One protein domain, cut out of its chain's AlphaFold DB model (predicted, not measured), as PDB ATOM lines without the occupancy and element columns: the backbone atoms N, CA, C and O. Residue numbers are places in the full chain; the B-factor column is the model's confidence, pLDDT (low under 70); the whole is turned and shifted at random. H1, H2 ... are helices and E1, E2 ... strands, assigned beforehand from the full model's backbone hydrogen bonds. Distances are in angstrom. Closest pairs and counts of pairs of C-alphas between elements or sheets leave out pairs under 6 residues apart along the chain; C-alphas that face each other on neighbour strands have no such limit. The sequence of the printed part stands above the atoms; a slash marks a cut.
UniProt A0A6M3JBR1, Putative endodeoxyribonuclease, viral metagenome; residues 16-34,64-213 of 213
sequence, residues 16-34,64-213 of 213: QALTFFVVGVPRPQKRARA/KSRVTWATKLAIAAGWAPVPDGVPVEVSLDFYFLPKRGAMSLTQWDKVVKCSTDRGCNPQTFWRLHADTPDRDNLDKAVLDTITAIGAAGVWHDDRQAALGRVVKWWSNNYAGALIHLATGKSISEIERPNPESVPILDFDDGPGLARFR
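What this domain is: This is residues 16 to 34 and 64 to 213 of the 213 residues of the protein "Putative endodeoxyribonuclease" of viral metagenome (UniProt A0A6M3JBR1). A twisted sheet of four strands has two helices, H1 and H3, packed over one face, while residues 187 to 198 of the tail after E4 pass over the other face. Beyond the end of the sheet where E2 and E3 finish, a loose loop holds the short H2, and residues 115 to 121 and 204 to 209 stick out. The printed part has 169 residues with three named helices and four named strands, in the order E1 H1 E2 H2 H3 E3 E4; the sheet is mixed, in the order E1 E4 E2 E3. The class is mixed, helices and strands, with under half of the residues in named elements. The whole is compact, with a radius of gyration of the C-alphas of 17.5 A and spans of 51 by 42 by 40 A.

Where its parts are: E1, residues 16 to 23, begins at C-alpha 16 (155.602, 127.136, 101.905) and is 23.1 A long. H1, residues 64 to 76, is 18.4 A long. E2, residues 88 to 96, measures 25.7 A. H2 is residues 105 to 111, 10.2 A. H3, residues 135 to 147, begins at C-alpha 135 (142.294, 148.010, 94.841) and is 18.5 A long. E3, residues 161 to 170, measures 25.3 A and bends by 55 degrees at residue 164. E4, residues 176 to 183, is 23.5 A long and ends at C-alpha 183 (150.740, 127.047, 99.426).

How they stand to each other: Edge strand E1 is antiparallel to E4, with N 18 and O 181 at 2.8 A. E4 is antiparallel to E2, with N 91 and O 180 at 2.9 A. E2 is parallel to edge strand E3, with N 92 and O 165 at 2.8 A. E2, H2 H3 and E3 form a strand-helix-strand unit, two parallel neighbour strands with helices between, and its crossover is right-handed. H1 and H3 are on the same face, in two layers, helices over one face of a sheet. H1 lies over E1 at a height over the sheet of 8.3 A; the closest C-alphas are those of Val 22 and Val 67, 6.0 A apart. H3, at a height of 9.0 A, lies over E2 and only just over E3, on which 3 of its 13 C-alphas fall; C-alphas 92 and 139, the closest of E2 and H3, are 7.3 A apart. H3 touches H1 with residues 141 to 146 alone, at a steep tilt of 50 degrees, the same way; the closest C-alphas are those of Lys 64 and Thr 145, 6.3 A apart. H2 is not on the sheet and touches no helix. In H1 and H3 every O i to N i+4 pair is within hydrogen-bond range; H2 has 1 of 3, and 3 of 4 O i to N i+3 pairs.

The domain as a whole: The C-alphas of Asp 117 and Pro 207, the two farthest apart, are 54.0 A apart. Residues 35 to 63 are not printed, and C-alphas 34 and 64 are 24.7 A apart across the cut. The links H1 to E2, H2 to H3 and H3 to E3 are long. After E4, residues 201 to 202 pair with residues 211 to 212, antiparallel. The mean pLDDT of the printed part is 75.9; residues 99 to 127, 185 and 187 to 213 are under 70.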
ATOM      1  N   GLN A  16     154.664 126.040 102.082       85.12
ATOM      2  CA  GLN A  16     155.602 127.136 101.905       85.12
ATOM      3  C   GLN A  16     154.843 128.428 102.133       85.12
ATOM      4  O   GLN A  16     153.732 128.610 101.634       85.12
ATOM      5  N   ALA A  17     155.454 129.327 102.892       88.06
ATOM      6  CA  ALA A  17     154.950 130.669 103.084       88.06
ATOM      7  C   ALA A  17     156.085 131.664 102.901       88.06
ATOM      8  O   ALA A  17     157.195 131.472 103.396       88.06
ATOM      9  N   LEU A  18     155.788 132.732 102.179       87.50
ATOM     10  CA  LEU A  18     156.731 133.781 101.877       87.50
ATOM     11  C   LEU A  18     156.079 135.119 102.165       87.50
ATOM     12  O   LEU A  18     154.969 135.398 101.723       87.50
ATOM     13  N   THR A  19     156.795 135.951 102.910       90.50
ATOM     14  CA  THR A  19     156.375 137.307 103.242       90.50
ATOM     15  C   THR A  19     157.524 138.254 102.972       90.50
ATOM     16  O   THR A  19     158.619 138.056 103.494       90.50
ATOM     17  N   PHE A  20     157.285 139.293 102.180       90.81
ATOM     18  CA  PHE A  20     158.278 140.334 101.936       90.81
ATOM     19  C   PHE A  20     157.619 141.688 101.707       90.81
ATOM     20  O   PHE A  20     156.487 141.786 101.228       90.81
ATOM     21  N   PHE A  21     158.349 142.747 102.052       91.56
ATOM     22  CA  PHE A  21     157.912 144.121 101.856       91.56
ATOM     23  C   PHE A  21     158.601 144.746 100.641       91.56
ATOM     24  O   PHE A  21     159.821 144.679 100.496       91.56
ATOM     25  N   VAL A  22     157.822 145.386  99.773       92.62
ATOM     26  CA  VAL A  22     158.311 146.100  98.591       92.62
ATOM     27  C   VAL A  22     158.175 147.598  98.806       92.62
ATOM     28  O   VAL A  22     157.069 148.142  98.801       92.62
ATOM     29  N   VAL A  23     159.312 148.276  98.936       89.69
ATOM     30  CA  VAL A  23     159.384 149.723  99.163       89.69
ATOM     31  C   VAL A  23     159.042 150.559  97.929       89.69
ATOM     32  O   VAL A  23     159.396 150.238  96.791       89.69
ATOM     33  N   GLY A  24     158.437 151.719  98.171       88.31
ATOM     34  CA  GLY A  24     158.094 152.719  97.164       88.31
ATOM     35  C   GLY A  24     156.588 152.830  96.943       88.31
ATOM     36  O   GLY A  24     155.818 151.963  97.333       88.31
ATOM     37  N   VAL A  25     156.147 153.918  96.308       89.62
ATOM     38  CA  VAL A  25     154.713 154.184  96.110       89.62
ATOM     39  C   VAL A  25     154.090 153.125  95.191       89.62
ATOM     40  O   VAL A  25     154.464 153.093  94.011       89.62
ATOM     41  N   PRO A  26     153.114 152.325  95.670       92.25
ATOM     42  CA  PRO A  26     152.451 151.337  94.833       92.25
ATOM     43  C   PRO A  26     151.814 151.977  93.604       92.25
ATOM     44  O   PRO A  26     151.151 153.018  93.686       92.25
ATOM     45  N   ARG A  27     152.034 151.365  92.438       90.12
ATOM     46  CA  ARG A  27     151.526 151.868  91.158       90.12
ATOM     47  C   ARG A  27     150.484 150.901  90.597       90.12
ATOM     48  O   ARG A  27     150.825 149.743  90.369       90.12
ATOM     49  N   PRO A  28     149.244 151.361  90.341       87.81
ATOM     50  CA  PRO A  28     148.224 150.510  89.746       87.81
ATOM     51  C   PRO A  28     148.585 150.138  88.312       87.81
ATOM     52  O   PRO A  28     149.274 150.884  87.609       87.81
ATOM     53  N   GLN A  29     148.035 149.021  87.849       85.50
ATOM     54  CA  GLN A  29     148.003 148.715  86.432       85.50
ATOM     55  C   GLN A  29     147.088 149.720  85.721       85.50
ATOM     56  O   GLN A  29     146.027 150.085  86.233       85.50
ATOM     57  N   LYS A  30     147.500 150.204  84.542       80.19
ATOM     58  CA  LYS A  30     146.639 151.091  83.748       80.19
ATOM     59  C   LYS A  30     145.395 150.316  83.326       80.19
ATOM     60  O   LYS A  30     145.515 149.261  82.708       80.19
ATOM     61  N   ARG A  31     144.212 150.853  83.633       75.81
ATOM     62  CA  ARG A  31     142.952 150.272  83.160       75.81
ATOM     63  C   ARG A  31     142.882 150.347  81.644       75.81
ATOM     64  O   ARG A  31     143.173 151.393  81.057       75.81
ATOM     65  N   ALA A  32     142.460 149.247  81.035       79.50
ATOM     66  CA  ALA A  32     142.102 149.248  79.632       79.50
ATOM     67  C   ALA A  32     140.943 150.233  79.414       79.50
ATOM     68  O   ALA A  32     140.048 150.361  80.256       79.50
ATOM     69  N   ARG A  33     140.979 150.970  78.305       78.56
ATOM     70  CA  ARG A  33     139.901 151.886  77.930       78.56
ATOM     71  C   ARG A  33     139.028 151.217  76.889       78.56
ATOM     72  O   ARG A  33     139.538 150.542  75.997       78.56
ATOM     73  N   ALA A  34     137.725 151.424  77.011       81.88
ATOM     74  CA  ALA A  34     136.763 151.050  75.992       81.88
ATOM     75  C   ALA A  34     136.387 152.295  75.184       81.88
ATOM     76  O   ALA A  34     136.187 153.373  75.744       81.88
ATOM     77  N   LYS A  64     157.072 148.248  90.003       89.62
ATOM     78  CA  LYS A  64     156.988 146.865  89.497       89.62
ATOM     79  C   LYS A  64     158.352 146.166  89.405       89.62
ATOM     80  O   LYS A  64     158.467 145.017  89.796       89.62
ATOM     81  N   SER A  65     159.408 146.851  88.972       88.88
ATOM     82  CA  SER A  65     160.767 146.289  88.960       88.88
ATOM     83  C   SER A  65     161.247 145.926  90.369       88.88
ATOM     84  O   SER A  65     161.912 144.907  90.537       88.88
ATOM     85  N   ARG A  66     160.860 146.709  91.389       91.31
ATOM     86  CA  ARG A  66     161.140 146.386  92.799       91.31
ATOM     87  C   ARG A  66     160.365 145.149  93.263       91.31
ATOM     88  O   ARG A  66     160.950 144.308  93.934       91.31
ATOM     89  N   VAL A  67     159.105 144.988  92.842       92.56
ATOM     90  CA  VAL A  67     158.329 143.750  93.072       92.56
ATOM     91  C   VAL A  67     159.027 142.551  92.423       92.56
ATOM     92  O   VAL A  67     159.258 141.549  93.097       92.56
ATOM     93  N   THR A  68     159.425 142.655  91.148       92.50
ATOM     94  CA  THR A  68     160.167 141.596  90.442       92.50
ATOM     95  C   THR A  68     161.440 141.212  91.191       92.50
ATOM     96  O   THR A  68     161.707 140.028  91.380       92.50
ATOM     97  N   TRP A  69     162.228 142.196  91.627       90.69
ATOM     98  CA  TRP A  69     163.477 141.948  92.344       90.69
ATOM     99  C   TRP A  69     163.252 141.290  93.705       90.69
ATOM    100  O   TRP A  69     163.869 140.268  93.990       90.69
ATOM    101  N   ALA A  70     162.346 141.831  94.524       91.19
ATOM    102  CA  ALA A  70     162.033 141.270  95.836       91.19
ATOM    103  C   ALA A  70     161.524 139.823  95.723       91.19
ATOM    104  O   ALA A  70     161.946 138.957  96.482       91.19
ATOM    105  N   THR A  71     160.712 139.541  94.701       91.25
ATOM    106  CA  THR A  71     160.243 138.182  94.404       91.25
ATOM    107  C   THR A  71     161.402 137.258  94.018       91.25
ATOM    108  O   THR A  71     161.495 136.143  94.520       91.25
ATOM    109  N   LYS A  72     162.337 137.714  93.172       91.44
ATOM    110  CA  LYS A  72     163.534 136.933  92.809       91.44
ATOM    111  C   LYS A  72     164.439 136.649  94.006       91.44
ATOM    112  O   LYS A  72     164.949 135.540  94.116       91.44
ATOM    113  N   LEU A  73     164.633 137.625  94.895       89.31
ATOM    114  CA  LEU A  73     165.394 137.424  96.130       89.31
ATOM    115  C   LEU A  73     164.731 136.386  97.030       89.31
ATOM    116  O   LEU A  73     165.411 135.521  97.570       89.31
ATOM    117  N   ALA A  74     163.411 136.442  97.154       83.44
ATOM    118  CA  ALA A  74     162.666 135.464  97.921       83.44
ATOM    119  C   ALA A  74     162.754 134.039  97.341       83.44
ATOM    120  O   ALA A  74     162.902 133.079  98.092       83.44
ATOM    121  N   ILE A  75     162.740 133.905  96.011       86.94
ATOM    122  CA  ILE A  75     163.010 132.635  95.315       86.94
ATOM    123  C   ILE A  75     164.426 132.145  95.619       86.94
ATOM    124  O   ILE A  75     164.611 131.002  96.030       86.94
ATOM    125  N   ALA A  76     165.423 133.024  95.512       87.19
ATOM    126  CA  ALA A  76     166.806 132.692  95.845       87.19
ATOM    127  C   ALA A  76     167.000 132.306  97.326       87.19
ATOM    128  O   ALA A  76     167.914 131.546  97.637       87.19
ATOM    129  N   ALA A  77     166.139 132.789  98.226       83.06
ATOM    130  CA  ALA A  77     166.147 132.449  99.648       83.06
ATOM    131  C   ALA A  77     165.525 131.074  99.969       83.06
ATOM    132  O   ALA A  77     165.501 130.685 101.135       83.06
ATOM    133  N   GLY A  78     165.050 130.330  98.963       81.75
ATOM    134  CA  GLY A  78     164.585 128.949  99.124       81.75
ATOM    135  C   GLY A  78     163.115 128.706  98.788       81.75
ATOM    136  O   GLY A  78     162.635 127.601  99.022       81.75
ATOM    137  N   TRP A  79     162.399 129.687  98.228       84.44
ATOM    138  CA  TRP A  79     161.056 129.437  97.695       84.44
ATOM    139  C   TRP A  79     161.137 128.606  96.411       84.44
ATOM    140  O   TRP A  79     161.726 129.033  95.414       84.44
ATOM    141  N   ALA A  80     160.523 127.424  96.421       88.19
ATOM    142  CA  ALA A  80     160.456 126.568  95.245       88.19
ATOM    143  C   ALA A  80     159.268 126.977  94.351       88.19
ATOM    144  O   ALA A  80     158.173 127.190  94.876       88.19
ATOM    145  N   PRO A  81     159.434 127.033  93.013       88.50
ATOM    146  CA  PRO A  81     158.328 127.308  92.103       88.50
ATOM    147  C   PRO A  81     157.145 126.367  92.342       88.50
ATOM    148  O   PRO A  81     157.305 125.149  92.480       88.50
ATOM    149  N   VAL A  82     155.953 126.949  92.381       89.38
ATOM    150  CA  VAL A  82     154.698 126.239  92.600       89.38
ATOM    151  C   VAL A  82     154.299 125.525  91.299       89.38
ATOM    152  O   VAL A  82     154.157 126.195  90.272       89.38
ATOM    153  N   PRO A  83     154.113 124.189  91.308       89.19
ATOM    154  CA  PRO A  83     153.683 123.443  90.123       89.19
ATOM    155  C   PRO A  83     152.358 123.956  89.543       89.19
ATOM    156  O   PRO A  83     151.515 124.466  90.280       89.19
ATOM    157  N   ASP A  84     152.145 123.790  88.235       88.75
ATOM    158  CA  ASP A  84     150.870 124.154  87.602       88.75
ATOM    159  C   ASP A  84     149.695 123.364  88.207       88.75
ATOM    160  O   ASP A  84     149.834 122.207  88.610       88.75
ATOM    161  N   GLY A  85     148.532 124.008  88.292       86.75
ATOM    162  CA  GLY A  85     147.330 123.456  88.921       86.75
ATOM    163  C   GLY A  85     147.321 123.510  90.453       86.75
ATOM    164  O   GLY A  85     146.300 123.179  91.055       86.75
ATOM    165  N   VAL A  86     148.407 123.959  91.092       88.94
ATOM    166  CA  VAL A  86     148.442 124.158  92.546       88.94
ATOM    167  C   VAL A  86     147.946 125.564  92.895       88.94
ATOM    168  O   VAL A  86     148.521 126.538  92.397       88.94
ATOM    169  N   PRO A  87     146.901 125.702  93.736       91.44
ATOM    170  CA  PRO A  87     146.420 127.005  94.165       91.44
ATOM    171  C   PRO A  87     147.393 127.659  95.153       91.44
ATOM    172  O   PRO A  87     147.969 127.002  96.023       91.44
ATOM    173  N   VAL A  88     147.527 128.973  95.031       92.81
ATOM    174  CA  VAL A  88     148.343 129.844  95.875       92.81
ATOM    175  C   VAL A  88     147.424 130.857  96.544       92.81
ATOM    176  O   VAL A  88     146.594 131.490  95.885       92.81
ATOM    177  N   GLU A  89     147.569 131.021  97.856       94.31
ATOM    178  CA  GLU A  89     146.959 132.133  98.574       94.31
ATOM    179  C   GLU A  89     147.858 133.372  98.446       94.31
ATOM    180  O   GLU A  89     149.060 133.300  98.703       94.31
ATOM    181  N   VAL A  90     147.283 134.509  98.049       95.62
ATOM    182  CA  VAL A  90     147.982 135.779  97.827       95.62
ATOM    183  C   VAL A  90     147.313 136.880  98.636       95.62
ATOM    184  O   VAL A  90     146.219 137.341  98.318       95.62
ATOM    185  N   SER A  91     147.974 137.337  99.695       95.94
ATOM    186  CA  SER A  91     147.498 138.464 100.502       95.94
ATOM    187  C   SER A  91     148.384 139.689 100.311       95.94
ATOM    188  O   SER A  91     149.601 139.618 100.466       95.94
ATOM    189  N   LEU A  92     147.759 140.824 100.000       96.69
ATOM    190  CA  LEU A  92     148.426 142.085  99.691       96.69
ATOM    191  C   LEU A  92     147.954 143.188 100.641       96.69
ATOM    192  O   LEU A  92     146.765 143.511 100.696       96.69
ATOM    193  N   ASP A  93     148.895 143.817 101.340       95.25
ATOM    194  CA  ASP A  93     148.649 145.015 102.141       95.25
ATOM    195  C   ASP A  93     149.441 146.185 101.548       95.25
ATOM    196  O   ASP A  93     150.668 146.230 101.610       95.25
ATOM    197  N   PHE A  94     148.739 147.145 100.952       95.00
ATOM    198  CA  PHE A  94     149.335 148.327 100.335       95.00
ATOM    199  C   PHE A  94     149.371 149.492 101.312       95.00
ATOM    200  O   PHE A  94     148.350 149.826 101.897       95.00
ATOM    201  N   TYR A  95     150.505 150.175 101.416       91.88
ATOM    202  CA  TYR A  95     150.707 151.316 102.300       91.88
ATOM    203  C   TYR A  95     151.005 152.567 101.478       91.88
ATOM    204  O   TYR A  95     151.914 152.582 100.642       91.88
ATOM    205  N   PHE A  96     150.240 153.625 101.721       87.75
ATOM    206  CA  PHE A  96     150.372 154.909 101.045       87.75
ATOM    207  C   PHE A  96     150.702 156.004 102.047       87.75
ATOM    208  O   PHE A  96     150.071 156.105 103.097       87.75
ATOM    209  N   LEU A  97     151.650 156.865 101.681       83.19
ATOM    210  CA  LEU A  97     151.857 158.119 102.392       83.19
ATOM    211  C   LEU A  97     150.731 159.100 102.039       83.19
ATOM    212  O   LEU A  97     150.326 159.172 100.872       83.19
ATOM    213  N   PRO A  98     150.256 159.905 102.997       73.50
ATOM    214  CA  PRO A  98     149.309 160.963 102.700       73.50
ATOM    215  C   PRO A  98     149.920 162.011 101.767       73.50
ATOM    216  O   PRO A  98     151.096 162.369 101.870       73.50
ATOM    217  N   LYS A  99     149.107 162.549 100.851       64.75
ATOM    218  CA  LYS A  99     149.532 163.645  99.971       64.75
ATOM    219  C   LYS A  99     149.834 164.888 100.816       64.75
ATOM    220  O   LYS A  99     148.919 165.490 101.381       64.75
ATOM    221  N   ARG A 100     151.105 165.307 100.874       49.50
ATOM    222  CA  ARG A 100     151.494 166.592 101.478       49.50
ATOM    223  C   ARG A 100     150.743 167.726 100.765       49.50
ATOM    224  O   ARG A 100     150.873 167.877  99.555       49.50
ATOM    225  N   GLY A 101     149.934 168.477 101.515       44.53
ATOM    226  CA  GLY A 101     149.157 169.624 101.023       44.53
ATOM    227  C   GLY A 101     147.668 169.371 100.748       44.53
ATOM    228  O   GLY A 101     146.940 170.335 100.546       44.53
ATOM    229  N   ALA A 102     147.187 168.122 100.778       45.44
ATOM    230  CA  ALA A 102     145.757 167.825 100.588       45.44
ATOM    231  C   ALA A 102     144.945 167.821 101.899       45.44
ATOM    232  O   ALA A 102     143.723 167.913 101.864       45.44
ATOM    233  N   MET A 103     145.613 167.727 103.052       44.84
ATOM    234  CA  MET A 103     144.997 167.812 104.378       44.84
ATOM    235  C   MET A 103     145.963 168.532 105.317       44.84
ATOM    236  O   MET A 103     147.117 168.119 105.446       44.84
ATOM    237  N   SER A 104     145.523 169.615 105.967       45.12
ATOM    238  CA  SER A 104     146.305 170.175 107.080       45.12
ATOM    239  C   SER A 104     146.371 169.151 108.223       45.12
ATOM    240  O   SER A 104     145.453 168.345 108.378       45.12
ATOM    241  N   LEU A 105     147.421 169.177 109.050       47.78
ATOM    242  CA  LEU A 105     147.501 168.357 110.273       47.78
ATOM    243  C   LEU A 105     146.258 168.537 111.177       47.78
ATOM    244  O   LEU A 105     145.806 167.599 111.813       47.78
ATOM    245  N   THR A 106     145.609 169.700 111.133       47.97
ATOM    246  CA  THR A 106     144.322 169.992 111.796       47.97
ATOM    247  C   THR A 106     143.097 169.306 111.173       47.97
ATOM    248  O   THR A 106     142.062 169.162 111.819       47.97
ATOM    249  N   GLN A 107     143.162 168.918 109.897       50.16
ATOM    250  CA  GLN A 107     142.121 168.131 109.223       50.16
ATOM    251  C   GLN A 107     142.257 166.641 109.528       50.16
ATOM    252  O   GLN A 107     141.242 165.950 109.554       50.16
ATOM    253  N   TRP A 108     143.471 166.169 109.833       51.16
ATOM    254  CA  TRP A 108     143.688 164.823 110.361       51.16
ATOM    255  C   TRP A 108     142.892 164.598 111.648       51.16
ATOM    256  O   TRP A 108     142.122 163.647 111.706       51.16
ATOM    257  N   ASP A 109     142.934 165.531 112.604       46.47
ATOM    258  CA  ASP A 109     142.133 165.455 113.841       46.47
ATOM    259  C   ASP A 109     140.611 165.447 113.604       46.47
ATOM    260  O   ASP A 109     139.842 164.969 114.440       46.47
ATOM    261  N   LYS A 110     140.148 165.971 112.461       45.44
ATOM    262  CA  LYS A 110     138.725 165.985 112.086       45.44
ATOM    263  C   LYS A 110     138.297 164.726 111.336       45.44
ATOM    264  O   LYS A 110     137.164 164.295 111.522       45.44
ATOM    265  N   VAL A 111     139.179 164.129 110.532       49.16
ATOM    266  CA  VAL A 111     138.943 162.816 109.914       49.16
ATOM    267  C   VAL A 111     139.017 161.721 110.984       49.16
ATOM    268  O   VAL A 111     138.172 160.849 110.990       49.16
ATOM    269  N   VAL A 112     139.906 161.825 111.978       46.12
ATOM    270  CA  VAL A 112     140.073 160.856 113.086       46.12
ATOM    271  C   VAL A 112     138.890 160.819 114.081       46.12
ATOM    272  O   VAL A 112     138.801 159.917 114.919       46.12
ATOM    273  N   LYS A 113     137.911 161.730 113.982       42.78
ATOM    274  CA  LYS A 113     136.685 161.672 114.796       42.78
ATOM    275  C   LYS A 113     135.683 160.662 114.226       42.78
ATOM    276  O   LYS A 113     134.656 161.034 113.664       42.78
ATOM    277  N   CYS A 114     135.906 159.373 114.487       42.50
ATOM    278  CA  CYS A 114     134.748 158.495 114.717       42.50
ATOM    279  C   CYS A 114     134.217 158.996 116.038       42.50
ATOM    280  O   CYS A 114     134.972 159.035 117.011       42.50
ATOM    281  N   SER A 115     132.958 159.423 116.070       41.28
ATOM    282  CA  SER A 115     132.314 159.640 117.354       41.28
ATOM    283  C   SER A 115     132.508 158.355 118.153       41.28
ATOM    284  O   SER A 115     132.093 157.278 117.710       41.28
ATOM    285  N   THR A 116     133.160 158.469 119.304       46.72
ATOM    286  CA  THR A 116     133.251 157.428 120.336       46.72
ATOM    287  C   THR A 116     131.895 156.757 120.589       46.72
ATOM    288  O   THR A 116     131.831 155.577 120.910       46.72
ATOM    289  N   ASP A 117     130.815 157.474 120.295       48.41
ATOM    290  CA  ASP A 117     129.410 157.091 120.372       48.41
ATOM    291  C   ASP A 117     129.004 155.913 119.458       48.41
ATOM    292  O   ASP A 117     127.926 155.357 119.636       48.41
ATOM    293  N   ARG A 118     129.832 155.503 118.479       46.59
ATOM    294  CA  ARG A 118     129.541 154.358 117.579       46.59
ATOM    295  C   ARG A 118     130.463 153.148 117.753       46.59
ATOM    296  O   ARG A 118     130.414 152.233 116.937       46.59
ATOM    297  N   GLY A 119     131.321 153.133 118.773       44.56
ATOM    298  CA  GLY A 119     132.186 151.980 119.047       44.56
ATOM    299  C   GLY A 119     133.267 151.705 117.991       44.56
ATOM    300  O   GLY A 119     133.831 150.613 117.974       44.56
ATOM    301  N   CYS A 120     133.596 152.662 117.111       46.06
ATOM    302  CA  CYS A 120     134.752 152.498 116.230       46.06
ATOM    303  C   CYS A 120     136.029 152.560 117.071       46.06
ATOM    304  O   CYS A 120     136.252 153.556 117.758       46.06
ATOM    305  N   ASN A 121     136.907 151.565 116.954       45.06
ATOM    306  CA  ASN A 121     138.273 151.694 117.447       45.06
ATOM    307  C   ASN A 121     139.034 152.691 116.540       45.06
ATOM    308  O   ASN A 121     139.279 152.382 115.367       45.06
ATOM    309  N   PRO A 122     139.416 153.883 117.039       46.53
ATOM    310  CA  PRO A 122     140.066 154.910 116.231       46.53
ATOM    311  C   PRO A 122     141.497 154.534 115.801       46.53
ATOM    312  O   PRO A 122     142.098 155.232 114.990       46.53
ATOM    313  N   GLN A 123     142.068 153.431 116.288       49.09
ATOM    314  CA  GLN A 123     143.429 153.036 115.913       49.09
ATOM    315  C   GLN A 123     143.506 152.275 114.577       49.09
ATOM    316  O   GLN A 123     144.514 152.389 113.878       49.09
ATOM    317  N   THR A 124     142.459 151.540 114.184       48.00
ATOM    318  CA  THR A 124     142.463 150.673 112.986       48.00
ATOM    319  C   THR A 124     141.641 151.225 111.823       48.00
ATOM    320  O   THR A 124     142.090 151.157 110.680       48.00
ATOM    321  N   PHE A 125     140.463 151.805 112.079       44.59
ATOM    322  CA  PHE A 125     139.547 152.209 111.000       44.59
ATOM    323  C   PHE A 125     140.051 153.426 110.202       44.59
ATOM    324  O   PHE A 125     139.924 153.468 108.981       44.59
ATOM    325  N   TRP A 126     140.721 154.373 110.868       54.03
ATOM    326  CA  TRP A 126     141.258 155.593 110.239       54.03
ATOM    327  C   TRP A 126     142.487 155.369 109.364       54.03
ATOM    328  O   TRP A 126     142.935 156.284 108.677       54.03
ATOM    329  N   ARG A 127     143.020 154.144 109.359       68.75
ATOM    330  CA  ARG A 127     144.136 153.776 108.498       68.75
ATOM    331  C   ARG A 127     143.685 153.182 107.171       68.75
ATOM    332  O   ARG A 127     144.549 152.976 106.340       68.75
ATOM    333  N   LEU A 128     142.402 152.915 106.912       80.00
ATOM    334  CA  LEU A 128     141.989 152.382 105.609       80.00
ATOM    335  C   LEU A 128     142.029 153.468 104.521       80.00
ATOM    336  O   LEU A 128     141.445 154.541 104.661       80.00
ATOM    337  N   HIS A 129     142.707 153.176 103.412       83.19
ATOM    338  CA  HIS A 129     142.842 154.088 102.277       83.19
ATOM    339  C   HIS A 129     141.773 153.788 101.216       83.19
ATOM    340  O   HIS A 129     141.895 152.838 100.441       83.19
ATOM    341  N   ALA A 130     140.723 154.609 101.167       81.88
ATOM    342  CA  ALA A 130     139.625 154.445 100.211       81.88
ATOM    343  C   ALA A 130     139.908 155.069  98.830       81.88
ATOM    344  O   ALA A 130     139.410 154.563  97.827       81.88
ATOM    345  N   ASP A 131     140.745 156.108  98.767       82.25
ATOM    346  CA  ASP A 131     140.997 156.878  97.544       82.25
ATOM    347  C   ASP A 131     141.777 156.098  96.477       82.25
ATOM    348  O   ASP A 131     142.242 154.973  96.674       82.25
ATOM    349  N   THR A 132     141.943 156.720  95.308       80.44
ATOM    350  CA  THR A 132     142.769 156.180  94.225       80.44
ATOM    351  C   THR A 132     144.195 155.886  94.708       80.44
ATOM    352  O   THR A 132     144.784 156.722  95.397       80.44
ATOM    353  N   PRO A 133     144.827 154.798  94.248       88.25
ATOM    354  CA  PRO A 133     144.373 153.919  93.172       88.25
ATOM    355  C   PRO A 133     143.372 152.838  93.607       88.25
ATOM    356  O   PRO A 133     143.312 152.451  94.774       88.25
ATOM    357  N   ASP A 134     142.590 152.341  92.647       89.44
ATOM    358  CA  ASP A 134     141.644 151.247  92.886       89.44
ATOM    359  C   ASP A 134     142.372 149.965  93.308       89.44
ATOM    360  O   ASP A 134     143.467 149.655  92.827       89.44
ATOM    361  N   ARG A 135     141.743 149.223  94.224       93.94
ATOM    362  CA  ARG A 135     142.294 148.010  94.841       93.94
ATOM    363  C   ARG A 135     142.620 146.926  93.809       93.94
ATOM    364  O   ARG A 135     143.693 146.339  93.855       93.94
ATOM    365  N   ASP A 136     141.695 146.673  92.894       94.06
ATOM    366  CA  ASP A 136     141.809 145.669  91.831       94.06
ATOM    367  C   ASP A 136     142.969 145.963  90.867       94.06
ATOM    368  O   ASP A 136     143.690 145.058  90.459       94.06
ATOM    369  N   ASN A 137     143.214 147.234  90.545       92.00
ATOM    370  CA  ASN A 137     144.330 147.612  89.682       92.00
ATOM    371  C   ASN A 137     145.689 147.411  90.364       92.00
ATOM    372  O   ASN A 137     146.688 147.200  89.675       92.00
ATOM    373  N   LEU A 138     145.750 147.557  91.690       94.75
ATOM    374  CA  LEU A 138     146.959 147.288  92.466       94.75
ATOM    375  C   LEU A 138     147.242 145.788  92.539       94.75
ATOM    376  O   LEU A 138     148.370 145.377  92.286       94.75
ATOM    377  N   ASP A 139     146.212 144.996  92.826       96.25
ATOM    378  CA  ASP A 139     146.274 143.535  92.828       96.25
ATOM    379  C   ASP A 139     146.777 143.009  91.478       96.25
ATOM    380  O   ASP A 139     147.845 142.403  91.383       96.25
ATOM    381  N   LYS A 140     146.116 143.433  90.393       92.81
ATOM    382  CA  LYS A 140     146.539 143.122  89.027       92.81
ATOM    383  C   LYS A 140     147.985 143.528  88.746       92.81
ATOM    384  O   LYS A 140     148.706 142.807  88.067       92.81
ATOM    385  N   ALA A 141     148.432 144.685  89.240       93.19
ATOM    386  CA  ALA A 141     149.808 145.125  89.034       93.19
ATOM    387  C   ALA A 141     150.827 144.168  89.661       93.19
ATOM    388  O   ALA A 141     151.878 143.965  89.056       93.19
ATOM    389  N   VAL A 142     150.537 143.615  90.840       95.50
ATOM    390  CA  VAL A 142     151.408 142.650  91.522       95.50
ATOM    391  C   VAL A 142     151.370 141.304  90.810       95.50
ATOM    392  O   VAL A 142     152.434 140.811  90.441       95.50
ATOM    393  N   LEU A 143     150.178 140.760  90.540       95.75
ATOM    394  CA  LEU A 143     150.020 139.461  89.876       95.75
ATOM    395  C   LEU A 143     150.665 139.450  88.484       95.75
ATOM    396  O   LEU A 143     151.523 138.608  88.231       95.75
ATOM    397  N   ASP A 144     150.379 140.451  87.637       93.25
ATOM    398  CA  ASP A 144     151.010 140.593  86.313       93.25
ATOM    399  C   ASP A 144     152.553 140.617  86.437       93.25
ATOM    400  O   ASP A 144     153.268 140.096  85.584       93.25
ATOM    401  N   THR A 145     153.084 141.243  87.496       93.62
ATOM    402  CA  THR A 145     154.533 141.393  87.703       93.62
ATOM    403  C   THR A 145     155.195 140.102  88.179       93.62
ATOM    404  O   THR A 145     156.302 139.796  87.735       93.62
ATOM    405  N   ILE A 146     154.540 139.351  89.068       94.06
ATOM    406  CA  ILE A 146     155.028 138.051  89.544       94.06
ATOM    407  C   ILE A 146     154.976 137.033  88.400       94.06
ATOM    408  O   ILE A 146     155.972 136.361  88.143       94.06
ATOM    409  N   THR A 147     153.874 136.987  87.647       93.94
ATOM    410  CA  THR A 147     153.716 136.091  86.489       93.94
ATOM    411  C   THR A 147     154.727 136.388  85.384       93.94
ATOM    412  O   THR A 147     155.249 135.466  84.763       93.94
ATOM    413  N   ALA A 148     155.093 137.656  85.170       91.38
ATOM    414  CA  ALA A 148     156.110 138.035  84.185       91.38
ATOM    415  C   ALA A 148     157.519 137.480  84.484       91.38
ATOM    416  O   ALA A 148     158.385 137.524  83.609       91.38
ATOM    417  N   ILE A 149     157.772 136.953  85.690       90.56
ATOM    418  CA  ILE A 149     159.016 136.234  86.012       90.56
ATOM    419  C   ILE A 149     159.066 134.874  85.286       90.56
ATOM    420  O   ILE A 149     160.154 134.378  84.990       90.56
ATOM    421  N   GLY A 150     157.908 134.310  84.928       85.62
ATOM    422  CA  GLY A 150     157.771 133.082  84.147       85.62
ATOM    423  C   GLY A 150     157.999 131.808  84.963       85.62
ATOM    424  O   GLY A 150     157.863 131.804  86.179       85.62
ATOM    425  N   ALA A 151     158.385 130.721  84.288       75.06
ATOM    426  CA  ALA A 151     158.513 129.381  84.881       75.06
ATOM    427  C   ALA A 151     159.559 129.260  86.011       75.06
ATOM    428  O   ALA A 151     159.528 128.303  86.778       75.06
ATOM    429  N   ALA A 152     160.480 130.222  86.123       75.94
ATOM    430  CA  ALA A 152     161.428 130.329  87.236       75.94
ATOM    431  C   ALA A 152     160.901 131.201  88.397       75.94
ATOM    432  O   ALA A 152     161.651 131.519  89.317       75.94
ATOM    433  N   GLY A 153     159.654 131.663  88.302       85.62
ATOM    434  CA  GLY A 153     158.982 132.531  89.258       85.62
ATOM    435  C   GLY A 153     158.290 131.770  90.386       85.62
ATOM    436  O   GLY A 153     158.613 130.628  90.701       85.62
ATOM    437  N   VAL A 154     157.317 132.437  91.006       88.81
ATOM    438  CA  VAL A 154     156.512 131.858  92.093       88.81
ATOM    439  C   VAL A 154     155.596 130.759  91.564       88.81
ATOM    440  O   VAL A 154     155.489 129.717  92.196       88.81
ATOM    441  N   TRP A 155     154.943 130.992  90.428       92.88
ATOM    442  CA  TRP A 155     153.949 130.116  89.806       92.88
ATOM    443  C   TRP A 155     154.053 130.200  88.279       92.88
ATOM    444  O   TRP A 155     154.760 131.061  87.750       92.88
ATOM    445  N   HIS A 156     153.332 129.337  87.564       88.94
ATOM    446  CA  HIS A 156     153.310 129.336  86.102       88.94
ATOM    447  C   HIS A 156     152.376 130.412  85.522       88.94
ATOM    448  O   HIS A 156     152.698 131.034  84.512       88.94
ATOM    449  N   ASP A 157     151.222 130.633  86.153       92.38
ATOM    450  CA  ASP A 157     150.152 131.504  85.649       92.38
ATOM    451  C   ASP A 157     149.418 132.183  86.825       92.38
ATOM    452  O   ASP A 157     149.264 131.575  87.887       92.38
ATOM    453  N   ASP A 158     148.962 133.434  86.661       93.38
ATOM    454  CA  ASP A 158     148.240 134.163  87.716       93.38
ATOM    455  C   ASP A 158     146.889 133.528  88.069       93.38
ATOM    456  O   ASP A 158     146.393 133.756  89.170       93.38
ATOM    457  N   ARG A 159     146.337 132.643  87.226       94.50
ATOM    458  CA  ARG A 159     145.175 131.803  87.572       94.50
ATOM    459  C   ARG A 159     145.390 130.947  88.826       94.50
ATOM    460  O   ARG A 159     144.419 130.474  89.410       94.50
ATOM    461  N   GLN A 160     146.647 130.699  89.208       94.56
ATOM    462  CA  GLN A 160     146.981 129.957  90.422       94.56
ATOM    463  C   GLN A 160     146.740 130.780  91.692       94.56
ATOM    464  O   GLN A 160     146.566 130.182  92.750       94.56
ATOM    465  N   ALA A 161     146.678 132.115  91.617       95.25
ATOM    466  CA  ALA A 161     146.292 132.973  92.737       95.25
ATOM    467  C   ALA A 161     144.785 132.822  93.022       95.25
ATOM    468  O   ALA A 161     143.948 133.561  92.506       95.25
ATOM    469  N   ALA A 162     144.433 131.811  93.817       94.44
ATOM    470  CA  ALA A 162     143.058 131.334  93.967       94.44
ATOM    471  C   ALA A 162     142.333 131.907  95.194       94.44
ATOM    472  O   ALA A 162     141.103 131.910  95.245       94.44
ATOM    473  N   LEU A 163     143.081 132.369  96.196       93.31
ATOM    474  CA  LEU A 163     142.547 132.876  97.457       93.31
ATOM    475  C   LEU A 163     143.377 134.064  97.940       93.31
ATOM    476  O   LEU A 163     144.553 134.180  97.609       93.31
ATOM    477  N   GLY A 164     142.783 134.919  98.768       91.50
ATOM    478  CA  GLY A 164     143.527 135.871  99.578       91.50
ATOM    479  C   GLY A 164     142.756 137.148  99.860       91.50
ATOM    480  O   GLY A 164     141.524 137.189  99.801       91.50
ATOM    481  N   ARG A 165     143.490 138.209 100.198       94.19
ATOM    482  CA  ARG A 165     142.914 139.517 100.523       94.19
ATOM    483  C   ARG A 165     143.738 140.638  99.923       94.19
ATOM    484  O   ARG A 165     144.954 140.535  99.809       94.19
ATOM    485  N   VAL A 166     143.084 141.764  99.672       95.50
ATOM    486  CA  VAL A 166     143.769 142.988  99.267       95.50
ATOM    487  C   VAL A 166     143.270 144.144 100.114       95.50
ATOM    488  O   VAL A 166     142.073 144.437 100.121       95.50
ATOM    489  N   VAL A 167     144.181 144.812 100.816       93.75
ATOM    490  CA  VAL A 167     143.856 145.939 101.693       93.75
ATOM    491  C   VAL A 167     144.748 147.128 101.363       93.75
ATOM    492  O   VAL A 167     145.909 146.977 100.991       93.75
ATOM    493  N   LYS A 168     144.185 148.334 101.468       92.50
ATOM    494  CA  LYS A 168     144.917 149.590 101.316       92.50
ATOM    495  C   LYS A 168     144.916 150.328 102.643       92.50
ATOM    496  O   LYS A 168     143.862 150.521 103.248       92.50
ATOM    497  N   TRP A 169     146.085 150.810 103.021       89.00
ATOM    498  CA  TRP A 169     146.351 151.491 104.267       89.00
ATOM    499  C   TRP A 169     146.992 152.857 104.011       89.00
ATOM    500  O   TRP A 169     147.836 153.011 103.127       89.00
ATOM    501  N   TRP A 170     146.619 153.846 104.812       84.69
ATOM    502  CA  TRP A 170     147.418 155.034 105.054       84.69
ATOM    503  C   TRP A 170     148.541 154.689 106.035       84.69
ATOM    504  O   TRP A 170     148.322 154.011 107.040       84.69
ATOM    505  N   SER A 171     149.742 155.175 105.742       81.81
ATOM    506  CA  SER A 171     150.930 155.048 106.582       81.81
ATOM    507  C   SER A 171     151.594 156.410 106.736       81.81
ATOM    508  O   SER A 171     151.601 157.220 105.809       81.81
ATOM    509  N   ASN A 172     152.166 156.657 107.909       72.56
ATOM    510  CA  ASN A 172     152.908 157.886 108.192       72.56
ATOM    511  C   ASN A 172     154.403 157.747 107.887       72.56
ATOM    512  O   ASN A 172     155.091 158.751 107.718       72.56
ATOM    513  N   ASN A 173     154.892 156.508 107.814       75.31
ATOM    514  CA  ASN A 173     156.319 156.210 107.879       75.31
ATOM    515  C   ASN A 173     156.879 155.781 106.520       75.31
ATOM    516  O   ASN A 173     158.034 156.058 106.211       75.31
ATOM    517  N   TYR A 174     156.069 155.122 105.691       80.81
ATOM    518  CA  TYR A 174     156.541 154.534 104.441       80.81
ATOM    519  C   TYR A 174     155.420 154.353 103.420       80.81
ATOM    520  O   TYR A 174     154.237 154.297 103.754       80.81
ATOM    521  N   ALA A 175     155.815 154.210 102.156       87.88
ATOM    522  CA  ALA A 175     154.958 153.699 101.096       87.88
ATOM    523  C   ALA A 175     155.522 152.373 100.582       87.88
ATOM    524  O   ALA A 175     156.740 152.234 100.440       87.88
ATOM    525  N   GLY A 176     154.646 151.416 100.290       93.19
ATOM    526  CA  GLY A 176     155.054 150.097  99.819       93.19
ATOM    527  C   GLY A 176     153.913 149.097  99.769       93.19
ATOM    528  O   GLY A 176     152.747 149.464  99.909       93.19
ATOM    529  N   ALA A 177     154.250 147.830  99.570       95.00
ATOM    530  CA  ALA A 177     153.310 146.729  99.723       95.00
ATOM    531  C   ALA A 177     153.951 145.577 100.484       95.00
ATOM    532  O   ALA A 177     155.064 145.169 100.162       95.00
ATOM    533  N   LEU A 178     153.225 145.042 101.455       94.62
ATOM    534  CA  LEU A 178     153.532 143.763 102.066       94.62
ATOM    535  C   LEU A 178     152.844 142.672 101.242       94.62
ATOM    536  O   LEU A 178     151.630 142.725 101.029       94.62
ATOM    537  N   ILE A 179     153.636 141.731 100.739       94.62
ATOM    538  CA  ILE A 179     153.188 140.643  99.872       94.62
ATOM    539  C   ILE A 179     153.370 139.340 100.639       94.62
ATOM    540  O   ILE A 179     154.480 139.022 101.066       94.62
ATOM    541  N   HIS A 180     152.276 138.601 100.791       93.25
ATOM    542  CA  HIS A 180     152.250 137.281 101.400       93.25
ATOM    543  C   HIS A 180     151.782 136.253 100.378       93.25
ATOM    544  O   HIS A 180     150.712 136.413  99.789       93.25
ATOM    545  N   LEU A 181     152.568 135.199 100.204       92.38
ATOM    546  CA  LEU A 181     152.287 134.077  99.317       92.38
ATOM    547  C   LEU A 181     152.317 132.800 100.150       92.38
ATOM    548  O   LEU A 181     153.236 132.627 100.952       92.38
ATOM    549  N   ALA A 182     151.340 131.915  99.976       91.25
ATOM    550  CA  ALA A 182     151.330 130.628 100.662       91.25
ATOM    551  C   ALA A 182     150.750 129.503  99.802       91.25
ATOM    552  O   ALA A 182     149.820 129.714  99.022       91.25
ATOM    553  N   THR A 183     151.283 128.295  99.979       89.31
ATOM    554  CA  THR A 183     150.740 127.047  99.426       89.31
ATOM    555  C   THR A 183     150.531 126.033 100.534       89.31
ATOM    556  O   THR A 183     151.352 125.938 101.444       89.31
ATOM    557  N   GLY A 184     149.439 125.267 100.471       78.06
ATOM    558  CA  GLY A 184     149.138 124.195 101.432       78.06
ATOM    559  C   GLY A 184     148.716 124.667 102.832       78.06
ATOM    560  O   GLY A 184     148.002 123.941 103.511       78.06
ATOM    561  N   LYS A 185     149.073 125.894 103.225       67.19
ATOM    562  CA  LYS A 185     148.723 126.530 104.498       67.19
ATOM    563  C   LYS A 185     147.953 127.822 104.255       67.19
ATOM    564  O   LYS A 185     148.338 128.599 103.381       67.19
ATOM    565  N   SER A 186     146.894 128.075 105.027       71.56
ATOM    566  CA  SER A 186     146.194 129.354 104.903       71.56
ATOM    567  C   SER A 186     147.015 130.481 105.526       71.56
ATOM    568  O   SER A 186     147.533 130.348 106.633       71.56
ATOM    569  N   ILE A 187     147.070 131.642 104.870       67.81
ATOM    570  CA  ILE A 187     147.702 132.848 105.435       67.81
ATOM    571  C   ILE A 187     146.972 133.288 106.709       67.81
ATOM    572  O   ILE A 187     147.572 133.931 107.567       67.81
ATOM    573  N   SER A 188     145.694 132.932 106.874       68.56
ATOM    574  CA  SER A 188     144.943 133.209 108.106       68.56
ATOM    575  C   SER A 188     145.520 132.524 109.354       68.56
ATOM    576  O   SER A 188     145.297 133.013 110.460       68.56
ATOM    577  N   GLU A 189     146.308 131.461 109.180       64.25
ATOM    578  CA  GLU A 189     146.975 130.710 110.251       64.25
ATOM    579  C   GLU A 189     148.413 131.188 110.512       64.25
ATOM    580  O   GLU A 189     149.069 130.729 111.446       64.25
ATOM    581  N   ILE A 190     148.928 132.093 109.676       62.00
ATOM    582  CA  ILE A 190     150.276 132.642 109.794       62.00
ATOM    583  C   ILE A 190     150.175 133.970 110.539       62.00
ATOM    584  O   ILE A 190     149.496 134.899 110.087       62.00
ATOM    585  N   GLU A 191     150.852 134.074 111.685       61.75
ATOM    586  CA  GLU A 191     150.934 135.329 112.430       61.75
ATOM    587  C   GLU A 191     151.520 136.409 111.518       61.75
ATOM    588  O   GLU A 191     152.627 136.279 110.987       61.75
ATOM    589  N   ARG A 192     150.738 137.465 111.266       60.97
ATOM    590  CA  ARG A 192     151.183 138.521 110.362       60.97
ATOM    591  C   ARG A 192     152.263 139.335 111.058       60.97
ATOM    592  O   ARG A 192     151.972 139.920 112.102       60.97
ATOM    593  N   PRO A 193     153.469 139.430 110.481       63.59
ATOM    594  CA  PRO A 193     154.487 140.283 111.052       63.59
ATOM    595  C   PRO A 193     153.985 141.726 111.050       63.59
ATOM    596  O   PRO A 193     153.307 142.164 110.112       63.59
ATOM    597  N   ASN A 194     154.329 142.473 112.100       64.44
ATOM    598  CA  ASN A 194     154.177 143.919 112.071       64.44
ATOM    599  C   ASN A 194     154.932 144.416 110.822       64.44
ATOM    600  O   ASN A 194     156.102 144.078 110.666       64.44
ATOM    601  N   PRO A 195     154.319 145.180 109.906       58.31
ATOM    602  CA  PRO A 195     155.027 145.666 108.724       58.31
ATOM    603  C   PRO A 195     156.274 146.496 109.078       58.31
ATOM    604  O   PRO A 195     157.196 146.564 108.276       58.31
ATOM    605  N   GLU A 196     156.341 147.075 110.283       62.69
ATOM    606  CA  GLU A 196     157.543 147.741 110.811       62.69
ATOM    607  C   GLU A 196     158.644 146.766 111.266       62.69
ATOM    608  O   GLU A 196     159.798 147.167 111.374       62.69
ATOM    609  N   SER A 197     158.307 145.501 111.535       61.69
ATOM    610  CA  SER A 197     159.254 144.439 111.895       61.69
ATOM    611  C   SER A 197     159.651 143.554 110.713       61.69
ATOM    612  O   SER A 197     160.463 142.646 110.881       61.69
ATOM    613  N   VAL A 198     159.058 143.751 109.530       60.28
ATOM    614  CA  VAL A 198     159.475 143.041 108.316       60.28
ATOM    615  C   VAL A 198     160.743 143.719 107.803       60.28
ATOM    616  O   VAL A 198     160.703 144.932 107.592       60.28
ATOM    617  N   PRO A 199     161.849 142.982 107.583       53.75
ATOM    618  CA  PRO A 199     163.076 143.573 107.073       53.75
ATOM    619  C   PRO A 199     162.772 144.324 105.779       53.75
ATOM    620  O   PRO A 199     162.280 143.762 104.794       53.75
ATOM    621  N   ILE A 200     163.028 145.628 105.812       56.34
ATOM    622  CA  ILE A 200     162.835 146.491 104.662       56.34
ATOM    623  C   ILE A 200     164.023 146.234 103.740       56.34
ATOM    624  O   ILE A 200     165.158 146.580 104.062       56.34
ATOM    625  N   LEU A 201     163.760 145.624 102.583       53.91
ATOM    626  CA  LEU A 201     164.726 145.590 101.489       53.91
ATOM    627  C   LEU A 201     164.800 146.999 100.898       53.91
ATOM    628  O   LEU A 201     164.069 147.337  99.965       53.91
ATOM    629  N   ASP A 202     165.625 147.839 101.517       49.09
ATOM    630  CA  ASP A 202     165.847 149.205 101.072       49.09
ATOM    631  C   ASP A 202     166.891 149.213  99.954       49.09
ATOM    632  O   ASP A 202     167.938 148.562 100.033       49.09
ATOM    633  N   PHE A 203     166.576 149.934  98.886       49.94
ATOM    634  CA  PHE A 203     167.500 150.151  97.786       49.94
ATOM    635  C   PHE A 203     168.093 151.533  98.004       49.94
ATOM    636  O   PHE A 203     167.384 152.525  97.845       49.94
ATOM    637  N   ASP A 204     169.378 151.602  98.349       43.97
ATOM    638  CA  ASP A 204     170.112 152.843  98.133       43.97
ATOM    639  C   ASP A 204     170.030 153.144  96.629       43.97
ATOM    640  O   ASP A 204     170.281 152.264  95.804       43.97
ATOM    641  N   ASP A 205     169.688 154.375  96.246       46.47
ATOM    642  CA  ASP A 205     169.622 154.810  94.840       46.47
ATOM    643  C   ASP A 205     171.029 154.873  94.172       46.47
ATOM    644  O   ASP A 205     171.233 155.553  93.165       46.47
ATOM    645  N   GLY A 206     172.020 154.169  94.731       40.59
ATOM    646  CA  GLY A 206     173.394 154.046  94.255       40.59
ATOM    647  C   GLY A 206     173.747 152.619  93.796       40.59
ATOM    648  O   GLY A 206     173.060 151.656  94.126       40.59
ATOM    649  N   PRO A 207     174.842 152.443  93.035       35.97
ATOM    650  CA  PRO A 207     175.243 151.159  92.447       35.97
ATOM    651  C   PRO A 207     175.897 150.189  93.457       35.97
ATOM    652  O   PRO A 207     176.914 149.567  93.154       35.97
ATOM    653  N   GLY A 208     175.350 150.050  94.668       39.47
ATOM    654  CA  GLY A 208     175.956 149.264  95.745       39.47
ATOM    655  C   GLY A 208     174.944 148.452  96.548       39.47
ATOM    656  O   GLY A 208     174.028 149.016  97.123       39.47
ATOM    657  N   LEU A 209     175.158 147.129  96.562       41.09
ATOM    658  CA  LEU A 209     174.673 146.088  97.486       41.09
ATOM    659  C   LEU A 209     173.524 146.457  98.449       41.09
ATOM    660  O   LEU A 209     173.694 147.260  99.365       41.09
ATOM    661  N   ALA A 210     172.409 145.730  98.315       38.69
ATOM    662  CA  ALA A 210     171.299 145.735  99.266       38.69
ATOM    663  C   ALA A 210     171.800 145.504 100.703       38.69
ATOM    664  O   ALA A 210     172.557 144.565 100.963       38.69
ATOM    665  N   ARG A 211     171.365 146.353 101.638       37.09
ATOM    666  CA  ARG A 211     171.615 146.187 103.075       37.09
ATOM    667  C   ARG A 211     170.305 145.837 103.767       37.09
ATOM    668  O   ARG A 211     169.291 146.479 103.518       37.09
ATOM    669  N   PHE A 212     170.345 144.844 104.650       34.09
ATOM    670  CA  PHE A 212     169.265 144.604 105.603       34.09
ATOM    671  C   PHE A 212     169.329 145.698 106.678       34.09
ATOM    672  O   PHE A 212     170.398 145.917 107.256       34.09
ATOM    673  N   ARG A 213     168.223 146.413 106.900       42.06
ATOM    674  CA  ARG A 213     168.007 147.230 108.101       42.06
ATOM    675  C   ARG A 213     167.078 146.498 109.051       42.06
ATOM    676  O   ARG A 213     166.118 145.876 108.541       42.06
TER     677      ARG A 213